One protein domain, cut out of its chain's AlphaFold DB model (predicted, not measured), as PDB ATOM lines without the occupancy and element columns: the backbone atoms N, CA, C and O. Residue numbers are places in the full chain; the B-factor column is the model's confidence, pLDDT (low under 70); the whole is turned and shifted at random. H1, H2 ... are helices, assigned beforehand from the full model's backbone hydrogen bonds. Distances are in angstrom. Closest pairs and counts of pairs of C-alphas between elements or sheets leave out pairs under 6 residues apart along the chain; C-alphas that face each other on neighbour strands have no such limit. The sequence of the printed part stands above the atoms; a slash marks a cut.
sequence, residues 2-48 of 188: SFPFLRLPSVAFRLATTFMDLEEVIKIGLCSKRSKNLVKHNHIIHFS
ATOM      1  N   SER A   2     -27.135  33.468  48.734       57.44
ATOM      2  CA  SER A   2     -26.181  32.442  48.287       57.44
ATOM      3  C   SER A   2     -24.845  33.064  47.899       57.44
ATOM      4  O   SER A   2     -24.830  33.990  47.094       57.44
ATOM      5  N   PHE A   3     -23.742  32.510  48.394       71.06
ATOM      6  CA  PHE A   3     -22.393  32.923  48.015       71.06
ATOM      7  C   PHE A   3     -22.122  32.561  46.533       71.06
ATOM      8  O   PHE A   3     -22.155  31.368  46.205       71.06
ATOM      9  N   PRO A   4     -21.896  33.535  45.622       78.94
ATOM     10  CA  PRO A   4     -21.789  33.291  44.175       78.94
ATOM     11  C   PRO A   4     -20.689  32.295  43.793       78.94
ATOM     12  O   PRO A   4     -20.862  31.498  42.875       78.94
ATOM     13  N   PHE A   5     -19.601  32.270  44.566       79.19
ATOM     14  CA  PHE A   5     -18.488  31.342  44.386       79.19
ATOM     15  C   PHE A   5     -18.919  29.863  44.404       79.19
ATOM     16  O   PHE A   5     -18.454  29.068  43.595       79.19
ATOM     17  N   LEU A   6     -19.891  29.487  45.251       79.31
ATOM     18  CA  LEU A   6     -20.398  28.103  45.363       79.31
ATOM     19  C   LEU A   6     -21.372  27.708  44.234       79.31
ATOM     20  O   LEU A   6     -22.004  26.642  44.280       79.31
ATOM     21  N   ARG A   7     -21.571  28.595  43.255       83.00
ATOM     22  CA  ARG A   7     -22.378  28.374  42.048       83.00
ATOM     23  C   ARG A   7     -21.539  28.404  40.774       83.00
ATOM     24  O   ARG A   7     -22.105  28.230  39.698       83.00
ATOM     25  N   LEU A   8     -20.228  28.616  40.885       84.12
ATOM     26  CA  LEU A   8     -19.339  28.554  39.736       84.12
ATOM     27  C   LEU A   8     -19.410  27.161  39.088       84.12
ATOM     28  O   LEU A   8     -19.499  26.157  39.803       84.12
ATOM     29  N   PRO A   9     -19.340  27.077  37.748       86.69
ATOM     30  CA  PRO A   9     -19.119  25.809  37.066       86.69
ATOM     31  C   PRO A   9     -17.867  25.115  37.616       86.69
ATOM     32  O   PRO A   9     -16.890  25.791  37.949       86.69
ATOM     33  N   SER A  10     -17.853  23.777  37.658       82.19
ATOM     34  CA  SER A  10     -16.735  22.999  38.224       82.19
ATOM     35  C   SER A  10     -15.362  23.423  37.708       82.19
ATOM     36  O   SER A  10     -14.409  23.462  38.475       82.19
ATOM     37  N   VAL A  11     -15.245  23.776  36.425       83.69
ATOM     38  CA  VAL A  11     -13.977  24.236  35.839       83.69
ATOM     39  C   VAL A  11     -13.496  25.536  36.491       83.69
ATOM     40  O   VAL A  11     -12.353  25.604  36.929       83.69
ATOM     41  N   ALA A  12     -14.370  26.539  36.608       86.19
ATOM     42  CA  ALA A  12     -14.037  27.824  37.221       86.19
ATOM     43  C   ALA A  12     -13.782  27.686  38.729       86.19
ATOM     44  O   ALA A  12     -12.864  28.307  39.258       86.19
ATOM     45  N   PHE A  13     -14.549  26.831  39.412       84.56
ATOM     46  CA  PHE A  13     -14.334  26.535  40.827       84.56
ATOM     47  C   PHE A  13     -12.971  25.869  41.063       84.56
ATOM     48  O   PHE A  13     -12.212  26.311  41.922       84.56
ATOM     49  N   ARG A  14     -12.612  24.859  40.256       82.88
ATOM     50  CA  ARG A  14     -11.279  24.237  40.302       82.88
ATOM     51  C   ARG A  14     -10.175  25.260  40.074       82.88
ATOM     52  O   ARG A  14      -9.258  25.319  40.872       82.88
ATOM     53  N   LEU A  15     -10.294  26.101  39.049       83.56
ATOM     54  CA  LEU A  15      -9.281  27.117  38.760       83.56
ATOM     55  C   LEU A  15      -9.123  28.134  39.898       83.56
ATOM     56  O   LEU A  15      -8.012  28.509  40.235       83.56
ATOM     57  N   ALA A  16     -10.212  28.586  40.515       84.44
ATOM     58  CA  ALA A  16     -10.095  29.505  41.643       84.44
ATOM     59  C   ALA A  16      -9.440  28.833  42.857       84.44
ATOM     60  O   ALA A  16      -8.650  29.448  43.565       84.44
ATOM     61  N   THR A  17      -9.747  27.557  43.075       80.56
ATOM     62  CA  THR A  17      -9.200  26.797  44.200       80.56
ATOM     63  C   THR A  17      -7.768  26.304  43.994       80.56
ATOM     64  O   THR A  17      -7.113  26.001  44.981       80.56
ATOM     65  N   THR A  18      -7.216  26.309  42.771       80.31
ATOM     66  CA  THR A  18      -5.772  26.062  42.574       80.31
ATOM     67  C   THR A  18      -4.882  27.162  43.149       80.31
ATOM     68  O   THR A  18      -3.679  26.958  43.265       80.31
ATOM     69  N   PHE A  19      -5.455  28.324  43.472       83.12
ATOM     70  CA  PHE A  19      -4.757  29.426  44.137       83.12
ATOM     71  C   PHE A  19      -4.963  29.435  45.653       83.12
ATOM     72  O   PHE A  19      -4.486  30.356  46.305       83.12
ATOM     73  N   MET A  20      -5.690  28.452  46.192       86.56
ATOM     74  CA  MET A  20      -5.978  28.371  47.617       86.56
ATOM     75  C   MET A  20      -4.998  27.449  48.323       86.56
ATOM     76  O   MET A  20      -4.656  26.382  47.807       86.56
ATOM     77  N   ASP A  21      -4.600  27.831  49.530       87.25
ATOM     78  CA  ASP A  21      -3.824  26.954  50.394       87.25
ATOM     79  C   ASP A  21      -4.705  25.878  51.068       87.25
ATOM     80  O   ASP A  21      -5.937  25.838  50.952       87.25
ATOM     81  N   LEU A  22      -4.062  24.944  51.774       88.31
ATOM     82  CA  LEU A  22      -4.759  23.855  52.462       88.31
ATOM     83  C   LEU A  22      -5.739  24.366  53.532       88.31
ATOM     84  O   LEU A  22      -6.801  23.772  53.733       88.31
ATOM     85  N   GLU A  23      -5.388  25.446  54.222       91.25
ATOM     86  CA  GLU A  23      -6.195  26.031  55.285       91.25
ATOM     87  C   GLU A  23      -7.471  26.665  54.722       91.25
ATOM     88  O   GLU A  23      -8.570  26.427  55.232       91.25
ATOM     89  N   GLU A  24      -7.347  27.415  53.630       90.25
ATOM     90  CA  GLU A  24      -8.448  28.013  52.884       90.25
ATOM     91  C   GLU A  24      -9.401  26.944  52.340       90.25
ATOM     92  O   GLU A  24     -10.623  27.062  52.488       90.25
ATOM     93  N   VAL A  25      -8.862  25.849  51.793       90.19
ATOM     94  CA  VAL A  25      -9.665  24.707  51.325       90.19
ATOM     95  C   VAL A  25     -10.459  24.076  52.476       90.19
ATOM     96  O   VAL A  25     -11.656  23.798  52.324       90.19
ATOM     97  N   ILE A  26      -9.838  23.885  53.646       92.44
ATOM     98  CA  ILE A  26     -10.522  23.356  54.836       92.44
ATOM     99  C   ILE A  26     -11.618  24.320  55.313       92.44
ATOM    100  O   ILE A  26     -12.751  23.889  55.558       92.44
ATOM    101  N   LYS A  27     -11.327  25.624  55.380       91.62
ATOM    102  CA  LYS A  27     -12.290  26.670  55.763       91.62
ATOM    103  C   LYS A  27     -13.508  26.697  54.846       91.62
ATOM    104  O   LYS A  27     -14.634  26.745  55.340       91.62
ATOM    105  N   ILE A  28     -13.320  26.576  53.529       90.31
ATOM    106  CA  ILE A  28     -14.438  26.466  52.577       90.31
ATOM    107  C   ILE A  28     -15.296  25.243  52.895       90.31
ATOM    108  O   ILE A  28     -16.528  25.330  52.893       90.31
ATOM    109  N   GLY A  29     -14.668  24.106  53.201       90.56
ATOM    110  CA  GLY A  29     -15.373  22.898  53.616       90.56
ATOM    111  C   GLY A  29     -16.258  23.112  54.849       90.56
ATOM    112  O   GLY A  29     -17.362  22.571  54.911       90.56
ATOM    113  N   LEU A  30     -15.805  23.927  55.805       91.56
ATOM    114  CA  LEU A  30     -16.501  24.203  57.067       91.56
ATOM    115  C   LEU A  30     -17.698  25.157  56.918       91.56
ATOM    116  O   LEU A  30     -18.571  25.184  57.785       91.56
ATOM    117  N   CYS A  31     -17.795  25.915  55.821       88.25
ATOM    118  CA  CYS A  31     -18.885  26.880  55.643       88.25
ATOM    119  C   CYS A  31     -20.273  26.226  55.501       88.25
ATOM    120  O   CYS A  31     -21.278  26.801  55.921       88.25
ATOM    121  N   SER A  32     -20.374  25.062  54.845       87.44
ATOM    122  CA  SER A  32     -21.653  24.382  54.594       87.44
ATOM    123  C   SER A  32     -21.473  22.957  54.061       87.44
ATOM    124  O   SER A  32     -20.469  22.625  53.439       87.44
ATOM    125  N   LYS A  33     -22.524  22.127  54.156       88.62
ATOM    126  CA  LYS A  33     -22.555  20.807  53.492       88.62
ATOM    127  C   LYS A  33     -22.341  20.910  51.974       88.62
ATOM    128  O   LYS A  33     -21.686  20.059  51.380       88.62
ATOM    129  N   ARG A  34     -22.870  21.962  51.338       88.19
ATOM    130  CA  ARG A  34     -22.708  22.196  49.894       88.19
ATOM    131  C   ARG A  34     -21.256  22.507  49.534       88.19
ATOM    132  O   ARG A  34     -20.756  21.942  48.569       88.19
ATOM    133  N   SER A  35     -20.591  23.380  50.285       88.69
ATOM    134  CA  SER A  35     -19.191  23.738  50.039       88.69
ATOM    135  C   SER A  35     -18.249  22.570  50.334       88.69
ATOM    136  O   SER A  35     -17.392  22.292  49.502       88.69
ATOM    137  N   LYS A  36     -18.491  21.802  51.409       90.12
ATOM    138  CA  LYS A  36     -17.811  20.518  51.668       90.12
ATOM    139  C   LYS A  36     -17.889  19.584  50.458       90.12
ATOM    140  O   LYS A  36     -16.871  19.101  49.970       90.12
ATOM    141  N   ASN A  37     -19.100  19.379  49.933       88.75
ATOM    142  CA  ASN A  37     -19.308  18.531  48.763       88.75
ATOM    143  C   ASN A  37     -18.598  19.089  47.525       88.75
ATOM    144  O   ASN A  37     -18.003  18.318  46.781       88.75
ATOM    145  N   LEU A  38     -18.627  20.401  47.296       87.94
ATOM    146  CA  LEU A  38     -17.926  21.001  46.161       87.94
ATOM    147  C   LEU A  38     -16.414  20.770  46.240       87.94
ATOM    148  O   LEU A  38     -15.831  20.379  45.234       87.94
ATOM    149  N   VAL A  39     -15.797  20.947  47.412       87.81
ATOM    150  CA  VAL A  39     -14.365  20.668  47.612       87.81
ATOM    151  C   VAL A  39     -14.049  19.201  47.324       87.81
ATOM    152  O   VAL A  39     -13.175  18.908  46.506       87.81
ATOM    153  N   LYS A  40     -14.831  18.290  47.914       87.00
ATOM    154  CA  LYS A  40     -14.681  16.841  47.750       87.00
ATOM    155  C   LYS A  40     -14.755  16.394  46.282       87.00
ATOM    156  O   LYS A  40     -13.873  15.686  45.811       87.00
ATOM    157  N   HIS A  41     -15.796  16.803  45.549       82.25
ATOM    158  CA  HIS A  41     -16.051  16.319  44.181       82.25
ATOM    159  C   HIS A  41     -15.141  16.950  43.128       82.25
ATOM    160  O   HIS A  41     -14.934  16.372  42.064       82.25
ATOM    161  N   ASN A  42     -14.616  18.145  43.391       75.62
ATOM    162  CA  ASN A  42     -13.739  18.816  42.440       75.62
ATOM    163  C   ASN A  42     -12.265  18.419  42.606       75.62
ATOM    164  O   ASN A  42     -11.442  18.957  41.870       75.62
ATOM    165  N   HIS A  43     -11.946  17.481  43.517       65.75
ATOM    166  CA  HIS A  43     -10.586  17.000  43.792       65.75
ATOM    167  C   HIS A  43      -9.578  18.151  43.888       65.75
ATOM    168  O   HIS A  43      -8.513  18.120  43.286       65.75
ATOM    169  N   ILE A  44      -9.952  19.192  44.633       63.62
ATOM    170  CA  ILE A  44      -9.206  20.461  44.742       63.62
ATOM    171  C   ILE A  44      -7.823  20.283  45.369       63.62
ATOM    172  O   ILE A  44      -6.939  21.123  45.257       63.62
ATOM    173  N   ILE A  45      -7.628  19.140  45.996       59.81
ATOM    174  CA  ILE A  45      -6.358  18.665  46.488       59.81
ATOM    175  C   ILE A  45      -5.452  18.484  45.279       59.81
ATOM    176  O   ILE A  45      -5.710  17.598  44.463       59.81
ATOM    177  N   HIS A  46      -4.446  19.354  45.157       58.91
ATOM    178  CA  HIS A  46      -3.478  19.378  44.064       58.91
ATOM    179  C   HIS A  46      -3.250  17.974  43.499       58.91
ATOM    180  O   HIS A  46      -2.799  17.086  44.223       58.91
ATOM    181  N   PHE A  47      -3.572  17.773  42.214       53.97
ATOM    182  CA  PHE A  47      -3.595  16.465  41.539       53.97
ATOM    183  C   PHE A  47      -2.319  15.620  41.729       53.97
ATOM    184  O   PHE A  47      -2.339  14.409  41.520       53.97
ATOM    185  N   SER A  48      -1.217  16.237  42.148       61.81
ATOM    186  CA  SER A  48       0.085  15.624  42.389       61.81
ATOM    187  C   SER A  48       0.442  15.384  43.866       61.81
ATOM    188  O   SER A  48       1.415  14.676  44.126       61.81
TER     189      SER A  48
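AT A GLANCE: This is residues 2 to 48 of the 188 residues of the protein "F-box domain-containing protein" of Caenorhabditis tropicalis (UniProt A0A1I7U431). A helical hairpin, H3 and H4, has two short helices, H1 and H2, set along one side of it, with H1 reaching H4 and H2 near H4. From the end of H4 the unnamed residues 42 to 48 run off as a tail, and the two ends, Ser 2 and Ser 48, make the longest axis. The printed part has 47 residues, with four named helices in the order H1, H2, H3, H4 and no named strand; the class is all helix. It is compact, with a radius of gyration of the C-alphas of 9.7 A, and elongated, spanning 31 by 20 by 16 A.

IN THESE COORDINATES: H1 is residues 4 to 7, 5.4 A from first to last C-alpha, beginning at C-alpha 4 (-21.789, 33.291, 44.175). H2 is residues 10 to 17, 10.3 A long. H3, the longest helix, is residues 22 to 31, 14.8 A long, beginning at C-alpha 22 (-4.759, 23.855, 52.462). H4 is residues 33 to 41, 12.2 A long, ending at C-alpha 41 (-16.051, 16.319, 44.181).

HOW THE PARTS SIT: H1 and H2 are close but not clearly touching; their closest C-alphas, of Phe 5 and Phe 13, are 7.3 A apart. H1 and H4 only just touch, with 3 pairs of C-alphas within 8 A, the closest being Leu 6 and Ser 35 at 6.5 A. H1 and H3 are apart. H2 and H3 are close but not clearly touching, with C-alphas 17 and 25 closest at 7.4 A, at a steep tilt of 57 degrees, opposite ways. H2 and H4 are near each other. H3 and H4 form a hairpin: they touch, the C-alphas of Gly 29 and Lys 36 closest at 3.9 A, at a steep tilt of 39 degrees, opposite ways. In H2, H3 and H4 every O i to N i+4 pair is within hydrogen-bond range; H1 is too short for such a pair.

THE WHOLE: The C-alphas of Ser 2 and Ser 48, the two farthest apart, are 31.7 A apart. The printed part has no cut, and its three links between helices are tight. Mean pLDDT of the printed part is 81.8; residue 2 and residues 43 to 48 are under 70.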